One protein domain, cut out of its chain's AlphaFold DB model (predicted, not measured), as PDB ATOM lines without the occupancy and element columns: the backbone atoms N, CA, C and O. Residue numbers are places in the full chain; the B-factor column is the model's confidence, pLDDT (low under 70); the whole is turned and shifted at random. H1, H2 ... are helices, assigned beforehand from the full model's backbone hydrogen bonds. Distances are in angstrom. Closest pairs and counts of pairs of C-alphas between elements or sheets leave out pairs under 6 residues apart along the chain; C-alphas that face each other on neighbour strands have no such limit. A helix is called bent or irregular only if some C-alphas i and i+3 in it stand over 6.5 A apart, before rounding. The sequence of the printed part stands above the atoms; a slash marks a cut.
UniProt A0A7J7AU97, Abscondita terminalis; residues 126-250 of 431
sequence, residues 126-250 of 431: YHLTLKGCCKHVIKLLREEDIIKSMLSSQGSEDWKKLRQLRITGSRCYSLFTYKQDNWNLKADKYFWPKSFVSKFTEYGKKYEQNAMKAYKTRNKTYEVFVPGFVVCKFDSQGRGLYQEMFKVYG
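What this domain is: This is residues 126 to 250 of the 431 residues of a protein of Abscondita terminalis (UniProt A0A7J7AU97). The model is a loose, open spread of short helices: H7, H2, H3 and H5 form a thin curved row with few contacts, H4 sits beside H5, H1 extends to one side of the row and the bent H6 lies out on the other side. The long link of residues 219 to 241 comes back from the far end of H6 to the middle of the domain and then runs out to H7. The printed part has 125 residues with seven named helices, H1 to H7 in order, and no named strand; the class is all helix. The whole is loose, with a radius of gyration of the C-alphas of 17.9 A, and spans 54 by 40 by 26 A.

How they stand to each other: H1, residues 132 to 143, touches no helix, and a tight link of two residues joins it to H2, residues 146 to 151. H2 and H3, residues 157 to 164, only just touch, with 3 pairs of C-alphas within 8 A; the closest are those of Ser 149 and Trp 159, 7.1 A apart. They run opposite ways at a steep tilt of 51 degrees. H4, residues 172 to 176, and H5, residues 183 to 191, are near each other, with 6 pairs of C-alphas within 10 A. H3 and H5 are close but not clearly touching; their closest C-alphas, of Gln 164 and Phe 191, are 5.4 A apart. H6, residues 199 to 218, was assigned as one helix by its hydrogen bonds but is bent: C-alphas 206 and 209 are 7.0 A apart. Its arms, H6a of residues 199 to 206 and H6b of residues 209 to 218, stand at a steep tilt of 49 degrees and touch no helix. H7, residues 242 to 248, is close to H2 but not clearly touching; the closest C-alphas, of Ile 147 and Val 248, are 8.0 A apart. In H1 to H5, H6a and H6b every O i to N i+4 pair is within hydrogen-bond range; in H7 2 of 3 are.

Where its parts are: H1 begins at C-alpha 132, (39.823, -51.203, -37.734), and is 16.3 A long. H2 measures 8.5 A, H3 10.2 A, H4 6.1 A and H5 12.0 A. H6a is 10.3 A long and H6b 14.1 A, ending at C-alpha 218, (14.989, -4.321, -43.097). H7 is 10.8 A long and ends at C-alpha 248, (13.131, -30.924, -35.541).

The domain as a whole: The two C-alphas farthest apart, of Thr 129 and Arg 218, are 54.5 A apart. Residues 131 to 136, 194 to 211 and 217 to 223 stand free. The printed part has no cut, and the link from H6 to H7, 23 residues, is long. Mean pLDDT of the printed part is 75.0; it is under 70 at residues 126 to 130, 221 to 222 and 233 to 250, and H7 has a mean of 39.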
ATOM      1  N   TYR A 126      32.240 -49.824 -52.855       43.22
ATOM      2  CA  TYR A 126      33.674 -49.576 -52.694       43.22
ATOM      3  C   TYR A 126      34.165 -50.401 -51.495       43.22
ATOM      4  O   TYR A 126      34.169 -49.933 -50.352       43.22
ATOM      5  N   HIS A 127      34.595 -51.637 -51.770       46.28
ATOM      6  CA  HIS A 127      35.246 -52.561 -50.840       46.28
ATOM      7  C   HIS A 127      36.654 -52.069 -50.453       46.28
ATOM      8  O   HIS A 127      37.658 -52.768 -50.574       46.28
ATOM      9  N   LEU A 128      36.736 -50.837 -49.950       53.84
ATOM     10  CA  LEU A 128      37.898 -50.337 -49.240       53.84
ATOM     11  C   LEU A 128      38.086 -51.216 -47.999       53.84
ATOM     12  O   LEU A 128      37.301 -51.143 -47.048       53.84
ATOM     13  N   THR A 129      39.137 -52.036 -47.999       64.50
ATOM     14  CA  THR A 129      39.547 -52.875 -46.862       64.50
ATOM     15  C   THR A 129      40.116 -51.999 -45.743       64.50
ATOM     16  O   THR A 129      41.312 -51.952 -45.463       64.50
ATOM     17  N   LEU A 130      39.227 -51.229 -45.118       66.62
ATOM     18  CA  LEU A 130      39.551 -50.263 -44.082       66.62
ATOM     19  C   LEU A 130      40.079 -50.977 -42.834       66.62
ATOM     20  O   LEU A 130      39.417 -51.861 -42.279       66.62
ATOM     21  N   LYS A 131      41.240 -50.522 -42.350       78.25
ATOM     22  CA  LYS A 131      41.785 -50.903 -41.040       78.25
ATOM     23  C   LYS A 131      40.771 -50.572 -39.932       78.25
ATOM     24  O   LYS A 131      39.966 -49.649 -40.072       78.25
ATOM     25  N   GLY A 132      40.812 -51.313 -38.819       76.06
ATOM     26  CA  GLY A 132      39.823 -51.203 -37.734       76.06
ATOM     27  C   GLY A 132      39.639 -49.780 -37.191       76.06
ATOM     28  O   GLY A 132      38.509 -49.337 -36.994       76.06
ATOM     29  N   CYS A 133      40.730 -49.020 -37.064       75.38
ATOM     30  CA  CYS A 133      40.710 -47.601 -36.696       75.38
ATOM     31  C   CYS A 133      39.891 -46.736 -37.675       75.38
ATOM     32  O   CYS A 133      39.052 -45.947 -37.245       75.38
ATOM     33  N   CYS A 134      40.052 -46.925 -38.988       72.19
ATOM     34  CA  CYS A 134      39.286 -46.198 -40.003       72.19
ATOM     35  C   CYS A 134      37.797 -46.581 -39.979       72.19
ATOM     36  O   CYS A 134      36.937 -45.707 -40.082       72.19
ATOM     37  N   LYS A 135      37.480 -47.872 -39.781       73.88
ATOM     38  CA  LYS A 135      36.092 -48.343 -39.600       73.88
ATOM     39  C   LYS A 135      35.437 -47.692 -38.375       73.88
ATOM     40  O   LYS A 135      34.303 -47.232 -38.473       73.88
ATOM     41  N   HIS A 136      36.161 -47.586 -37.258       75.75
ATOM     42  CA  HIS A 136      35.691 -46.912 -36.044       75.75
ATOM     43  C   HIS A 136      35.426 -45.411 -36.270       75.75
ATOM     44  O   HIS A 136      34.355 -44.922 -35.916       75.75
ATOM     45  N   VAL A 137      36.338 -44.692 -36.936       75.00
ATOM     46  CA  VAL A 137      36.148 -43.265 -37.267       75.00
ATOM     47  C   VAL A 137      34.930 -43.043 -38.174       75.00
ATOM     48  O   VAL A 137      34.135 -42.140 -37.918       75.00
ATOM     49  N   ILE A 138      34.724 -43.881 -39.197       74.50
ATOM     50  CA  ILE A 138      33.530 -43.784 -40.056       74.50
ATOM     51  C   ILE A 138      32.252 -44.122 -39.278       74.50
ATOM     52  O   ILE A 138      31.238 -43.454 -39.485       74.50
ATOM     53  N   LYS A 139      32.291 -45.106 -38.368       75.06
ATOM     54  CA  LYS A 139      31.165 -45.439 -37.483       75.06
ATOM     55  C   LYS A 139      30.744 -44.215 -36.662       75.06
ATOM     56  O   LYS A 139      29.600 -43.787 -36.786       75.06
ATOM     57  N   LEU A 140      31.683 -43.581 -35.951       75.00
ATOM     58  CA  LEU A 140      31.432 -42.340 -35.202       75.00
ATOM     59  C   LEU A 140      30.822 -41.246 -36.096       75.00
ATOM     60  O   LEU A 140      29.787 -40.678 -35.759       75.00
ATOM     61  N   LEU A 141      31.402 -40.988 -37.275       74.69
ATOM     62  CA  LEU A 141      30.925 -39.938 -38.187       74.69
ATOM     63  C   LEU A 141      29.533 -40.207 -38.795       74.69
ATOM     64  O   LEU A 141      28.887 -39.241 -39.230       74.69
ATOM     65  N   ARG A 142      29.082 -41.469 -38.833       72.31
ATOM     66  CA  ARG A 142      27.723 -41.884 -39.233       72.31
ATOM     67  C   ARG A 142      26.732 -41.841 -38.068       72.31
ATOM     68  O   ARG A 142      25.593 -41.423 -38.270       72.31
ATOM     69  N   GLU A 143      27.145 -42.253 -36.875       73.81
ATOM     70  CA  GLU A 143      26.283 -42.332 -35.686       73.81
ATOM     71  C   GLU A 143      26.042 -40.958 -35.042       73.81
ATOM     72  O   GLU A 143      24.930 -40.712 -34.585       73.81
ATOM     73  N   GLU A 144      27.011 -40.037 -35.141       74.19
ATOM     74  CA  GLU A 144      26.993 -38.642 -34.656       74.19
ATOM     75  C   GLU A 144      25.612 -37.962 -34.649       74.19
ATOM     76  O   GLU A 144      24.908 -37.955 -35.664       74.19
ATOM     77  N   ASP A 145      25.236 -37.325 -33.541       76.75
ATOM     78  CA  ASP A 145      23.917 -36.704 -33.418       76.75
ATOM     79  C   ASP A 145      23.824 -35.397 -34.229       76.75
ATOM     80  O   ASP A 145      24.567 -34.433 -34.009       76.75
ATOM     81  N   ILE A 146      22.866 -35.347 -35.164       71.00
ATOM     82  CA  ILE A 146      22.572 -34.152 -35.968       71.00
ATOM     83  C   ILE A 146      22.053 -33.026 -35.067       71.00
ATOM     84  O   ILE A 146      22.394 -31.866 -35.294       71.00
ATOM     85  N   ILE A 147      21.268 -33.343 -34.033       70.19
ATOM     86  CA  ILE A 147      20.625 -32.346 -33.172       70.19
ATOM     87  C   ILE A 147      21.683 -31.649 -32.322       70.19
ATOM     88  O   ILE A 147      21.833 -30.428 -32.404       70.19
ATOM     89  N   LYS A 148      22.510 -32.418 -31.603       77.00
ATOM     90  CA  LYS A 148      23.698 -31.907 -30.907       77.00
ATOM     91  C   LYS A 148      24.638 -31.145 -31.853       77.00
ATOM     92  O   LYS A 148      25.138 -30.085 -31.478       77.00
ATOM     93  N   SER A 149      24.835 -31.616 -33.089       74.31
ATOM     94  CA  SER A 149      25.641 -30.901 -34.094       74.31
ATOM     95  C   SER A 149      25.055 -29.528 -34.447       74.31
ATOM     96  O   SER A 149      25.770 -28.522 -34.414       74.31
ATOM     97  N   MET A 150      23.750 -29.452 -34.712       74.94
ATOM     98  CA  MET A 150      23.052 -28.209 -35.061       74.94
ATOM     99  C   MET A 150      22.909 -27.240 -33.881       74.94
ATOM    100  O   MET A 150      22.823 -26.035 -34.111       74.94
ATOM    101  N   LEU A 151      22.933 -27.739 -32.643       77.94
ATOM    102  CA  LEU A 151      22.975 -26.933 -31.419       77.94
ATOM    103  C   LEU A 151      24.404 -26.522 -31.007       77.94
ATOM    104  O   LEU A 151      24.561 -25.656 -30.146       77.94
ATOM    105  N   SER A 152      25.453 -27.099 -31.611       79.94
ATOM    106  CA  SER A 152      26.843 -26.763 -31.270       79.94
ATOM    107  C   SER A 152      27.190 -25.315 -31.646       79.94
ATOM    108  O   SER A 152      27.066 -24.889 -32.800       79.94
ATOM    109  N   SER A 153      27.644 -24.538 -30.660       79.25
ATOM    110  CA  SER A 153      27.997 -23.131 -30.852       79.25
ATOM    111  C   SER A 153      29.272 -22.984 -31.689       79.25
ATOM    112  O   SER A 153      30.236 -23.743 -31.537       79.25
ATOM    113  N   GLN A 154      29.286 -21.998 -32.592       81.81
ATOM    114  CA  GLN A 154      30.394 -21.782 -33.523       81.81
ATOM    115  C   GLN A 154      31.716 -21.569 -32.767       81.81
ATOM    116  O   GLN A 154      31.842 -20.649 -31.963       81.81
ATOM    117  N   GLY A 155      32.716 -22.409 -33.044       78.56
ATOM    118  CA  GLY A 155      34.038 -22.332 -32.413       78.56
ATOM    119  C   GLY A 155      34.183 -23.069 -31.075       78.56
ATOM    120  O   GLY A 155      35.297 -23.104 -30.554       78.56
ATOM    121  N   SER A 156      33.122 -23.695 -30.550       84.06
ATOM    122  CA  SER A 156      33.227 -24.659 -29.440       84.06
ATOM    123  C   SER A 156      34.071 -25.882 -29.820       84.06
ATOM    124  O   SER A 156      34.271 -26.170 -31.002       84.06
ATOM    125  N   GLU A 157      34.572 -26.626 -28.830       83.75
ATOM    126  CA  GLU A 157      35.437 -27.783 -29.099       83.75
ATOM    127  C   GLU A 157      34.700 -28.908 -29.839       83.75
ATOM    128  O   GLU A 157      35.250 -29.505 -30.762       83.75
ATOM    129  N   ASP A 158      33.424 -29.133 -29.518       81.12
ATOM    130  CA  ASP A 158      32.575 -30.070 -30.258       81.12
ATOM    131  C   ASP A 158      32.352 -29.585 -31.703       81.12
ATOM    132  O   ASP A 158      32.544 -30.359 -32.638       81.12
ATOM    133  N   TRP A 159      32.088 -28.291 -31.932       83.44
ATOM    134  CA  TRP A 159      31.986 -27.721 -33.288       83.44
ATOM    135  C   TRP A 159      33.286 -27.867 -34.101       83.44
ATOM    136  O   TRP A 159      33.237 -28.090 -35.315       83.44
ATOM    137  N   LYS A 160      34.460 -27.778 -33.454       84.44
ATOM    138  CA  LYS A 160      35.759 -28.051 -34.097       84.44
ATOM    139  C   LYS A 160      35.882 -29.527 -34.481       84.44
ATOM    140  O   LYS A 160      36.129 -29.798 -35.654       84.44
ATOM    141  N   LYS A 161      35.659 -30.458 -33.541       82.50
ATOM    142  CA  LYS A 161      35.719 -31.920 -33.771       82.50
ATOM    143  C   LYS A 161      34.778 -32.353 -34.902       82.50
ATOM    144  O   LYS A 161      35.212 -32.994 -35.855       82.50
ATOM    145  N   LEU A 162      33.519 -31.911 -34.851       80.06
ATOM    146  CA  LEU A 162      32.490 -32.196 -35.858       80.06
ATOM    147  C   LEU A 162      32.886 -31.743 -37.271       80.06
ATOM    148  O   LEU A 162      32.556 -32.409 -38.255       80.06
ATOM    149  N   ARG A 163      33.597 -30.613 -37.376       84.00
ATOM    150  CA  ARG A 163      34.130 -30.080 -38.639       84.00
ATOM    151  C   ARG A 163      35.464 -30.681 -39.053       84.00
ATOM    152  O   ARG A 163      35.807 -30.570 -40.228       84.00
ATOM    153  N   GLN A 164      36.226 -31.251 -38.123       85.75
ATOM    154  CA  GLN A 164      37.615 -31.645 -38.337       85.75
ATOM    155  C   GLN A 164      37.734 -32.639 -39.492       85.75
ATOM    156  O   GLN A 164      38.482 -32.397 -40.435       85.75
ATOM    157  N   LEU A 165      36.933 -33.706 -39.443       82.31
ATOM    158  CA  LEU A 165      36.950 -34.826 -40.389       82.31
ATOM    159  C   LEU A 165      35.870 -34.717 -41.484       82.31
ATOM    160  O   LEU A 165      35.499 -35.723 -42.087       82.31
ATOM    161  N   ARG A 166      35.324 -33.519 -41.739       83.56
ATOM    162  CA  ARG A 166      34.239 -33.313 -42.716       83.56
ATOM    163  C   ARG A 166      34.573 -32.228 -43.735       83.56
ATOM    164  O   ARG A 166      35.137 -31.185 -43.405       83.56
ATOM    165  N   ILE A 167      34.151 -32.443 -44.982       83.25
ATOM    166  CA  ILE A 167      34.220 -31.403 -46.011       83.25
ATOM    167  C   ILE A 167      33.179 -30.328 -45.688       83.25
ATOM    168  O   ILE A 167      32.005 -30.616 -45.478       83.25
ATOM    169  N   THR A 168      33.619 -29.071 -45.624       86.06
ATOM    170  CA  THR A 168      32.774 -27.917 -45.272       86.06
ATOM    171  C   THR A 168      32.724 -26.913 -46.420       86.06
ATOM    172  O   THR A 168      33.719 -26.743 -47.121       86.06
ATOM    173  N   GLY A 169      31.610 -26.192 -46.595       79.62
ATOM    174  CA  GLY A 169      31.442 -25.231 -47.702       79.62
ATOM    175  C   GLY A 169      32.508 -24.123 -47.755       79.62
ATOM    176  O   GLY A 169      32.887 -23.660 -48.823       79.62
ATOM    177  N   SER A 170      33.091 -23.765 -46.606       82.00
ATOM    178  CA  SER A 170      34.243 -22.852 -46.491       82.00
ATOM    179  C   SER A 170      35.581 -23.422 -47.002       82.00
ATOM    180  O   SER A 170      36.586 -22.718 -46.997       82.00
ATOM    181  N   ARG A 171      35.633 -24.715 -47.340       81.75
ATOM    182  CA  ARG A 171      36.856 -25.465 -47.674       81.75
ATOM    183  C   ARG A 171      36.721 -26.390 -48.890       81.75
ATOM    184  O   ARG A 171      37.741 -26.848 -49.390       81.75
ATOM    185  N   CYS A 172      35.512 -26.690 -49.369       83.50
ATOM    186  CA  CYS A 172      35.312 -27.560 -50.535       83.50
ATOM    187  C   CYS A 172      36.023 -27.009 -51.780       83.50
ATOM    188  O   CYS A 172      36.747 -27.748 -52.441       83.50
ATOM    189  N   TYR A 173      35.933 -25.698 -52.026       78.50
ATOM    190  CA  TYR A 173      36.608 -25.040 -53.147       78.50
ATOM    191  C   TYR A 173      38.132 -25.227 -53.119       78.50
ATOM    192  O   TYR A 173      38.735 -25.462 -54.160       78.50
ATOM    193  N   SER A 174      38.764 -25.187 -51.938       82.25
ATOM    194  CA  SER A 174      40.220 -25.348 -51.821       82.25
ATOM    195  C   SER A 174      40.690 -26.805 -51.851       82.25
ATOM    196  O   SER A 174      41.897 -27.029 -51.940       82.25
ATOM    197  N   LEU A 175      39.780 -27.786 -51.800       82.75
ATOM    198  CA  LEU A 175      40.049 -29.169 -52.215       82.75
ATOM    199  C   LEU A 175      39.866 -29.320 -53.729       82.75
ATOM    200  O   LEU A 175      40.761 -29.814 -54.399       82.75
ATOM    201  N   PHE A 176      38.741 -28.839 -54.264       75.56
ATOM    202  CA  PHE A 176      38.373 -28.981 -55.676       75.56
ATOM    203  C   PHE A 176      39.358 -28.296 -56.637       75.56
ATOM    204  O   PHE A 176      39.654 -28.818 -57.703       75.56
ATOM    205  N   THR A 177      39.908 -27.142 -56.248       79.31
ATOM    206  CA  THR A 177      40.914 -26.407 -57.040       79.31
ATOM    207  C   THR A 177      42.361 -26.785 -56.711       79.31
ATOM    208  O   THR A 177      43.288 -26.052 -57.063       79.31
ATOM    209  N   TYR A 178      42.592 -27.909 -56.026       83.25
ATOM    210  CA  TYR A 178      43.948 -28.340 -55.699       83.25
ATOM    211  C   TYR A 178      44.653 -28.960 -56.913       83.25
ATOM    212  O   TYR A 178      44.121 -29.861 -57.551       83.25
ATOM    213  N   LYS A 179      45.854 -28.452 -57.223       84.62
ATOM    214  CA  LYS A 179      46.667 -28.833 -58.395       84.62
ATOM    215  C   LYS A 179      48.081 -29.320 -58.027       84.62
ATOM    216  O   LYS A 179      48.981 -29.235 -58.851       84.62
ATOM    217  N   GLN A 180      48.309 -29.721 -56.776       90.00
ATOM    218  CA  GLN A 180      49.598 -30.253 -56.316       90.00
ATOM    219  C   GLN A 180      49.418 -31.707 -55.880       90.00
ATOM    220  O   GLN A 180      48.460 -32.017 -55.174       90.00
ATOM    221  N   ASP A 181      50.369 -32.571 -56.223       86.31
ATOM    222  CA  ASP A 181      50.270 -34.016 -55.958       86.31
ATOM    223  C   ASP A 181      50.629 -34.410 -54.515       86.31
ATOM    224  O   ASP A 181      50.470 -35.560 -54.107       86.31
ATOM    225  N   ASN A 182      51.049 -33.442 -53.694       90.56
ATOM    226  CA  ASN A 182      51.371 -33.587 -52.269       90.56
ATOM    227  C   ASN A 182      50.116 -33.743 -51.373       90.56
ATOM    228  O   ASN A 182      49.979 -33.091 -50.331       90.56
ATOM    229  N   TRP A 183      49.196 -34.626 -51.768       85.31
ATOM    230  CA  TRP A 183      47.896 -34.850 -51.124       85.31
ATOM    231  C   TRP A 183      47.980 -35.222 -49.637       85.31
ATOM    232  O   TRP A 183      47.090 -34.838 -48.882       85.31
ATOM    233  N   ASN A 184      49.060 -35.865 -49.186       86.50
ATOM    234  CA  ASN A 184      49.292 -36.143 -47.762       86.50
ATOM    235  C   ASN A 184      49.409 -34.829 -46.968       86.50
ATOM    236  O   ASN A 184      48.582 -34.536 -46.111       86.50
ATOM    237  N   LEU A 185      50.333 -33.949 -47.370       88.88
ATOM    238  CA  LEU A 185      50.533 -32.630 -46.758       88.88
ATOM    239  C   LEU A 185      49.280 -31.739 -46.854       88.88
ATOM    240  O   LEU A 185      49.052 -30.868 -46.006       88.88
ATOM    241  N   LYS A 186      48.461 -31.936 -47.895       90.44
ATOM    242  CA  LYS A 186      47.148 -31.300 -48.046       90.44
ATOM    243  C   LYS A 186      46.140 -31.821 -47.022       90.44
ATOM    244  O   LYS A 186      45.457 -31.002 -46.407       90.44
ATOM    245  N   ALA A 187      46.054 -33.138 -46.848       87.31
ATOM    246  CA  ALA A 187      45.189 -33.802 -45.881       87.31
ATOM    247  C   ALA A 187      45.573 -33.420 -44.445       87.31
ATOM    248  O   ALA A 187      44.704 -32.984 -43.691       87.31
ATOM    249  N   ASP A 188      46.861 -33.447 -44.101       87.94
ATOM    250  CA  ASP A 188      47.359 -33.075 -42.771       87.94
ATOM    251  C   ASP A 188      46.946 -31.646 -42.399       87.94
ATOM    252  O   ASP A 188      46.327 -31.405 -41.363       87.94
ATOM    253  N   LYS A 189      47.184 -30.686 -43.304       87.56
ATOM    254  CA  LYS A 189      46.774 -29.279 -43.133       87.56
ATOM    255  C   LYS A 189      45.251 -29.084 -43.136       87.56
ATOM    256  O   LYS A 189      44.776 -28.040 -42.684       87.56
ATOM    257  N   TYR A 190      44.484 -30.041 -43.661       88.12
ATOM    258  CA  TYR A 190      43.022 -30.003 -43.675       88.12
ATOM    259  C   TYR A 190      42.431 -30.517 -42.362       88.12
ATOM    260  O   TYR A 190      41.629 -29.817 -41.733       88.12
ATOM    261  N   PHE A 191      42.828 -31.726 -41.967       86.44
ATOM    262  CA  PHE A 191      42.315 -32.461 -40.812       86.44
ATOM    263  C   PHE A 191      42.965 -32.009 -39.494       86.44
ATOM    264  O   PHE A 191      42.307 -32.043 -38.459       86.44
ATOM    265  N   TRP A 192      44.190 -31.476 -39.511       87.25
ATOM    266  CA  TRP A 192      44.842 -30.833 -38.358       87.25
ATOM    267  C   TRP A 192      45.222 -29.380 -38.690       87.25
ATOM    268  O   TRP A 192      46.397 -29.019 -38.801       87.25
ATOM    269  N   PRO A 193      44.214 -28.507 -38.884       82.25
ATOM    270  CA  PRO A 193      44.435 -27.123 -39.269       82.25
ATOM    271  C   PRO A 193      45.049 -26.337 -38.106       82.25
ATOM    272  O   PRO A 193      44.467 -26.259 -37.023       82.25
ATOM    273  N   LYS A 194      46.192 -25.681 -38.339       82.19
ATOM    274  CA  LYS A 194      46.729 -24.707 -37.377       82.19
ATOM    275  C   LYS A 194      45.707 -23.588 -37.147       82.19
ATOM    276  O   LYS A 194      45.039 -23.154 -38.088       82.19
ATOM    277  N   SER A 195      45.597 -23.118 -35.902       75.56
ATOM    278  CA  SER A 195      44.742 -21.975 -35.572       75.56
ATOM    279  C   SER A 195      45.171 -20.763 -36.398       75.56
ATOM    280  O   SER A 195      46.344 -20.394 -36.396       75.56
ATOM    281  N   PHE A 196      44.227 -20.165 -37.124       72.50
ATOM    282  CA  PHE A 196      44.467 -18.991 -37.953       72.50
ATOM    283  C   PHE A 196      43.520 -17.873 -37.535       72.50
ATOM    284  O   PHE A 196      42.296 -18.008 -37.606       72.50
ATOM    285  N   VAL A 197      44.114 -16.758 -37.122       77.38
ATOM    286  CA  VAL A 197      43.431 -15.510 -36.804       77.38
ATOM    287  C   VAL A 197      44.028 -14.433 -37.702       77.38
ATOM    288  O   VAL A 197      45.231 -14.417 -37.954       77.38
ATOM    289  N   SER A 198      43.181 -13.559 -38.234       87.38
ATOM    290  CA  SER A 198      43.613 -12.420 -39.037       87.38
ATOM    291  C   SER A 198      42.653 -11.259 -38.844       87.38
ATOM    292  O   SER A 198      41.457 -11.488 -38.633       87.38
ATOM    293  N   LYS A 199      43.145 -10.031 -39.046       90.38
ATOM    294  CA  LYS A 199      42.332  -8.807 -38.985       90.38
ATOM    295  C   LYS A 199      41.044  -8.887 -39.814       90.38
ATOM    296  O   LYS A 199      40.012  -8.372 -39.402       90.38
ATOM    297  N   PHE A 200      41.065  -9.590 -40.951       88.62
ATOM    298  CA  PHE A 200      39.886  -9.803 -41.797       88.62
ATOM    299  C   PHE A 200      38.875 -10.776 -41.168       88.62
ATOM    300  O   PHE A 200      37.669 -10.547 -41.229       88.62
ATOM    301  N   THR A 201      39.359 -11.850 -40.540       83.31
ATOM    302  CA  THR A 201      38.532 -12.842 -39.832       83.31
ATOM    303  C   THR A 201      37.897 -12.248 -38.573       83.31
ATOM    304  O   THR A 201      36.729 -12.507 -38.286       83.31
ATOM    305  N   GLU A 202      38.648 -11.431 -37.836       87.19
ATOM    306  CA  GLU A 202      38.182 -10.723 -36.638       87.19
ATOM    307  C   GLU A 202      37.164  -9.637 -36.989       87.19
ATOM    308  O   GLU A 202      36.094  -9.585 -36.384       87.19
ATOM    309  N   TYR A 203      37.442  -8.832 -38.022       91.00
ATOM    310  CA  TYR A 203      36.489  -7.857 -38.552       91.00
ATOM    311  C   TYR A 203      35.191  -8.543 -39.003       91.00
ATOM    312  O   TYR A 203      34.104  -8.100 -38.635       91.00
ATOM    313  N   GLY A 204      35.287  -9.669 -39.722       89.19
ATOM    314  CA  GLY A 204      34.129 -10.484 -40.098       89.19
ATOM    315  C   GLY A 204      33.253 -10.836 -38.892       89.19
ATOM    316  O   GLY A 204      32.090 -10.437 -38.850       89.19
ATOM    317  N   LYS A 205      33.836 -11.476 -37.869       86.19
ATOM    318  CA  LYS A 205      33.139 -11.825 -36.614       86.19
ATOM    319  C   LYS A 205      32.529 -10.606 -35.906       86.19
ATOM    320  O   LYS A 205      31.395 -10.675 -35.439       86.19
ATOM    321  N   LYS A 206      33.263  -9.487 -35.836       90.88
ATOM    322  CA  LYS A 206      32.829  -8.249 -35.161       90.88
ATOM    323  C   LYS A 206      31.589  -7.627 -35.812       90.88
ATOM    324  O   LYS A 206      30.729  -7.110 -35.101       90.88
ATOM    325  N   TYR A 207      31.484  -7.668 -37.142       92.62
ATOM    326  CA  TYR A 207      30.402  -7.004 -37.881       92.62
ATOM    327  C   TYR A 207      29.291  -7.946 -38.378       92.62
ATOM    328  O   TYR A 207      28.219  -7.454 -38.736       92.62
ATOM    329  N   GLU A 208      29.467  -9.272 -38.325       89.56
ATOM    330  CA  GLU A 208      28.449 -10.268 -38.706       89.56
ATOM    331  C   GLU A 208      27.119 -10.069 -37.957       89.56
ATOM    332  O   GLU A 208      26.056 -10.008 -38.580       89.56
ATOM    333  N   GLN A 209      27.160  -9.847 -36.636       87.69
ATOM    334  CA  GLN A 209      25.949  -9.562 -35.853       87.69
ATOM    335  C   GLN A 209      25.260  -8.254 -36.271       87.69
ATOM    336  O   GLN A 209      24.033  -8.168 -36.236       87.69
ATOM    337  N   ASN A 210      26.021  -7.236 -36.679       90.69
ATOM    338  CA  ASN A 210      25.467  -5.949 -37.101       90.69
ATOM    339  C   ASN A 210      24.833  -6.049 -38.495       90.69
ATOM    340  O   ASN A 210      23.742  -5.521 -38.706       90.69
ATOM    341  N   ALA A 211      25.446  -6.808 -39.409       90.31
ATOM    342  CA  ALA A 211      24.844  -7.157 -40.695       90.31
ATOM    343  C   ALA A 211      23.552  -7.978 -40.517       90.31
ATOM    344  O   ALA A 211      22.545  -7.687 -41.164       90.31
ATOM    345  N   MET A 212      23.545  -8.945 -39.591       85.44
ATOM    346  CA  MET A 212      22.361  -9.743 -39.248       85.44
ATOM    347  C   MET A 212      21.230  -8.883 -38.662       85.44
ATOM    348  O   MET A 212      20.081  -9.006 -39.088       85.44
ATOM    349  N   LYS A 213      21.544  -7.969 -37.732       87.75
ATOM    350  CA  LYS A 213      20.584  -6.993 -37.183       87.75
ATOM    351  C   LYS A 213      20.005  -6.110 -38.290       87.75
ATOM    352  O   LYS A 213      18.789  -6.049 -38.426       87.75
ATOM    353  N   ALA A 214      20.848  -5.502 -39.127       90.06
ATOM    354  CA  ALA A 214      20.402  -4.667 -40.244       90.06
ATOM    355  C   ALA A 214      19.511  -5.438 -41.237       90.06
ATOM    356  O   ALA A 214      18.502  -4.904 -41.704       90.06
ATOM    357  N   TYR A 215      19.833  -6.705 -41.519       87.44
ATOM    358  CA  TYR A 215      19.006  -7.566 -42.363       87.44
ATOM    359  C   TYR A 215      17.637  -7.859 -41.727       87.44
ATOM    360  O   TYR A 215      16.626  -7.675 -42.404       87.44
ATOM    361  N   LYS A 216      17.581  -8.221 -40.435       84.06
ATOM    362  CA  LYS A 216      16.319  -8.421 -39.690       84.06
ATOM    363  C   LYS A 216      15.470  -7.143 -39.635       84.06
ATOM    364  O   LYS A 216      14.283  -7.188 -39.939       84.06
ATOM    365  N   THR A 217      16.072  -5.992 -39.330       84.94
ATOM    366  CA  THR A 217      15.371  -4.695 -39.272       84.94
ATOM    367  C   THR A 217      14.775  -4.290 -40.621       84.94
ATOM    368  O   THR A 217      13.683  -3.716 -40.655       84.94
ATOM    369  N   ARG A 218      15.461  -4.602 -41.732       83.44
ATOM    370  CA  ARG A 218      14.989  -4.321 -43.097       83.44
ATOM    371  C   ARG A 218      13.945  -5.325 -43.600       83.44
ATOM    372  O   ARG A 218      13.092  -4.944 -44.392       83.44
ATOM    373  N   ASN A 219      13.989  -6.576 -43.139       75.88
ATOM    374  CA  ASN A 219      13.149  -7.678 -43.621       75.88
ATOM    375  C   ASN A 219      12.273  -8.246 -42.492       75.88
ATOM    376  O   ASN A 219      12.355  -9.427 -42.161       75.88
ATOM    377  N   LYS A 220      11.428  -7.391 -41.902       76.44
ATOM    378  CA  LYS A 220      10.579  -7.723 -40.739       76.44
ATOM    379  C   LYS A 220       9.599  -8.886 -40.971       76.44
ATOM    380  O   LYS A 220       9.078  -9.429 -40.007       76.44
ATOM    381  N   THR A 221       9.346  -9.249 -42.228       67.81
ATOM    382  CA  THR A 221       8.427 -10.317 -42.651       67.81
ATOM    383  C   THR A 221       8.950 -11.733 -42.400       67.81
ATOM    384  O   THR A 221       8.175 -12.678 -42.500       67.81
ATOM    385  N   TYR A 222      10.247 -11.906 -42.113       68.81
ATOM    386  CA  TYR A 222      10.876 -13.224 -42.014       68.81
ATOM    387  C   TYR A 222      11.636 -13.398 -40.698       68.81
ATOM    388  O   TYR A 222      12.512 -12.600 -40.355       68.81
ATOM    389  N   GLU A 223      11.371 -14.499 -39.996       75.38
ATOM    390  CA  GLU A 223      12.242 -14.937 -38.912       75.38
ATOM    391  C   GLU A 223      13.552 -15.489 -39.492       75.38
ATOM    392  O   GLU A 223      13.560 -16.415 -40.300       75.38
ATOM    393  N   VAL A 224      14.685 -14.908 -39.083       74.25
ATOM    394  CA  VAL A 224      16.012 -15.372 -39.517       74.25
ATOM    395  C   VAL A 224      16.661 -16.163 -38.388       74.25
ATOM    396  O   VAL A 224      17.227 -15.593 -37.444       74.25
ATOM    397  N   PHE A 225      16.540 -17.482 -38.505       74.38
ATOM    398  CA  PHE A 225      17.218 -18.479 -37.684       74.38
ATOM    399  C   PHE A 225      18.710 -18.584 -38.051       74.38
ATOM    400  O   PHE A 225      19.105 -18.306 -39.184       74.38
ATOM    401  N   VAL A 226      19.546 -18.986 -37.089       76.62
ATOM    402  CA  VAL A 226      20.990 -19.195 -37.279       76.62
ATOM    403  C   VAL A 226      21.357 -20.573 -36.713       76.62
ATOM    404  O   VAL A 226      21.470 -20.700 -35.494       76.62
ATOM    405  N   PRO A 227      21.512 -21.613 -37.555       79.25
ATOM    406  CA  PRO A 227      21.932 -22.935 -37.096       79.25
ATOM    407  C   PRO A 227      23.405 -22.947 -36.662       79.25
ATOM    408  O   PRO A 227      24.217 -22.151 -37.139       79.25
ATOM    409  N   GLY A 228      23.755 -23.910 -35.806       82.81
ATOM    410  CA  GLY A 228      25.131 -24.327 -35.543       82.81
ATOM    411  C   GLY A 228      25.704 -25.138 -36.709       82.81
ATOM    412  O   GLY A 228      25.706 -24.692 -37.859       82.81
ATOM    413  N   PHE A 229      26.227 -26.337 -36.446       81.75
ATOM    414  CA  PHE A 229      26.830 -27.155 -37.498       81.75
ATOM    415  C   PHE A 229      25.839 -28.139 -38.134       81.75
ATOM    416  O   PHE A 229      25.457 -29.146 -37.543       81.75
ATOM    417  N   VAL A 230      25.445 -27.855 -39.378       80.69
ATOM    418  CA  VAL A 230      24.601 -28.741 -40.191       80.69
ATOM    419  C   VAL A 230      25.446 -29.860 -40.802       80.69
ATOM    420  O   VAL A 230      26.411 -29.596 -41.520       80.69
ATOM    421  N   VAL A 231      25.048 -31.109 -40.554       74.62
ATOM    422  CA  VAL A 231      25.661 -32.315 -41.127       74.62
ATOM    423  C   VAL A 231      24.692 -32.936 -42.127       74.62
ATOM    424  O   VAL A 231      23.596 -33.343 -41.752       74.62
ATOM    425  N   CYS A 232      25.107 -33.073 -43.388       70.69
ATOM    426  CA  CYS A 232      24.406 -33.957 -44.315       70.69
ATOM    427  C   CYS A 232      24.685 -35.411 -43.905       70.69
ATOM    428  O   CYS A 232      25.830 -35.867 -43.988       70.69
ATOM    429  N   LYS A 233      23.655 -36.128 -43.443       64.06
ATOM    430  CA  LYS A 233      23.658 -37.596 -43.407       64.06
ATOM    431  C   LYS A 233      22.966 -38.126 -44.660       64.06
ATOM    432  O   LYS A 233      22.034 -37.506 -45.168       64.06
ATOM    433  N   PHE A 234      23.382 -39.308 -45.088       56.69
ATOM    434  CA  PHE A 234      22.663 -40.122 -46.060       56.69
ATOM    435  C   PHE A 234      22.119 -41.362 -45.345       56.69
ATOM    436  O   PHE A 234      22.737 -41.831 -44.383       56.69
ATOM    437  N   ASP A 235      20.968 -41.868 -45.779       50.94
ATOM    438  CA  ASP A 235      20.446 -43.151 -45.307       50.94
ATOM    439  C   ASP A 235      21.202 -44.342 -45.933       50.94
ATOM    440  O   ASP A 235      22.129 -44.178 -46.732       50.94
ATOM    441  N   SER A 236      20.807 -45.568 -45.581       43.66
ATOM    442  CA  SER A 236      21.390 -46.804 -46.127       43.66
ATOM    443  C   SER A 236      21.143 -47.018 -47.630       43.66
ATOM    444  O   SER A 236      21.686 -47.964 -48.196       43.66
ATOM    445  N   GLN A 237      20.353 -46.161 -48.284       41.75
ATOM    446  CA  GLN A 237      20.069 -46.190 -49.721       41.75
ATOM    447  C   GLN A 237      20.788 -45.055 -50.482       41.75
ATOM    448  O   GLN A 237      20.692 -44.979 -51.709       41.75
ATOM    449  N   GLY A 238      21.528 -44.193 -49.772       46.62
ATOM    450  CA  GLY A 238      22.239 -43.040 -50.332       46.62
ATOM    451  C   GLY A 238      21.391 -41.769 -50.447       46.62
ATOM    452  O   GLY A 238      21.832 -40.803 -51.067       46.62
ATOM    453  N   ARG A 239      20.186 -41.726 -49.859       47.34
ATOM    454  CA  ARG A 239      19.288 -40.558 -49.914       47.34
ATOM    455  C   ARG A 239      19.624 -39.572 -48.799       47.34
ATOM    456  O   ARG A 239      19.834 -39.972 -47.655       47.34
ATOM    457  N   GLY A 240      19.668 -38.277 -49.111       51.75
ATOM    458  CA  GLY A 240      20.012 -37.237 -48.137       51.75
ATOM    459  C   GLY A 240      18.927 -37.050 -47.072       51.75
ATOM    460  O   GLY A 240      17.798 -36.682 -47.390       51.75
ATOM    461  N   LEU A 241      19.278 -37.212 -45.793       49.12
ATOM    462  CA  LEU A 241      18.383 -37.089 -44.628       49.12
ATOM    463  C   LEU A 241      18.002 -35.631 -44.283       49.12
ATOM    464  O   LEU A 241      17.713 -35.303 -43.133       49.12
ATOM    465  N   TYR A 242      17.935 -34.750 -45.287       45.56
ATOM    466  CA  TYR A 242      17.449 -33.371 -45.155       45.56
ATOM    467  C   TYR A 242      16.032 -33.304 -44.558       45.56
ATOM    468  O   TYR A 242      15.695 -32.337 -43.881       45.56
ATOM    469  N   GLN A 243      15.221 -34.353 -44.746       37.56
ATOM    470  CA  GLN A 243      13.878 -34.473 -44.171       37.56
ATOM    471  C   GLN A 243      13.866 -34.444 -42.632       37.56
ATOM    472  O   GLN A 243      12.925 -33.910 -42.048       37.56
ATOM    473  N   GLU A 244      14.905 -34.955 -41.958       38.94
ATOM    474  CA  GLU A 244      14.974 -34.916 -40.488       38.94
ATOM    475  C   GLU A 244      15.154 -33.487 -39.966       38.94
ATOM    476  O   GLU A 244      14.547 -33.126 -38.960       38.94
ATOM    477  N   MET A 245      15.894 -32.630 -40.682       37.25
ATOM    478  CA  MET A 245      16.080 -31.230 -40.276       37.25
ATOM    479  C   MET A 245      14.743 -30.486 -40.152       37.25
ATOM    480  O   MET A 245      14.575 -29.700 -39.224       37.25
ATOM    481  N   PHE A 246      13.778 -30.753 -41.037       36.75
ATOM    482  CA  PHE A 246      12.455 -30.121 -40.979       36.75
ATOM    483  C   PHE A 246      11.581 -30.655 -39.832       36.75
ATOM    484  O   PHE A 246      10.816 -29.887 -39.249       36.75
ATOM    485  N   LYS A 247      11.722 -31.930 -39.442       37.06
ATOM    486  CA  LYS A 247      10.970 -32.520 -38.315       37.06
ATOM    487  C   LYS A 247      11.346 -31.903 -36.964       37.06
ATOM    488  O   LYS A 247      10.492 -31.782 -36.086       37.06
ATOM    489  N   VAL A 248      12.604 -31.492 -36.797       37.19
ATOM    490  CA  VAL A 248      13.131 -30.924 -35.541       37.19
ATOM    491  C   VAL A 248      12.450 -29.603 -35.184       37.19
ATOM    492  O   VAL A 248      12.087 -29.393 -34.031       37.19
ATOM    493  N   TYR A 249      12.207 -28.741 -36.173       37.97
ATOM    494  CA  TYR A 249      11.557 -27.440 -35.969       37.97
ATOM    495  C   TYR A 249      10.019 -27.513 -35.948       37.97
ATOM    496  O   TYR A 249       9.361 -26.480 -35.866       37.97
ATOM    497  N   GLY A 250       9.445 -28.724 -35.993       34.38
ATOM    498  CA  GLY A 250       8.000 -28.973 -35.975       34.38
ATOM    499  C   GLY A 250       7.451 -29.628 -34.700       34.38
ATOM    500  O   GLY A 250       6.262 -29.924 -34.663       34.38
TER     501      GLY A 250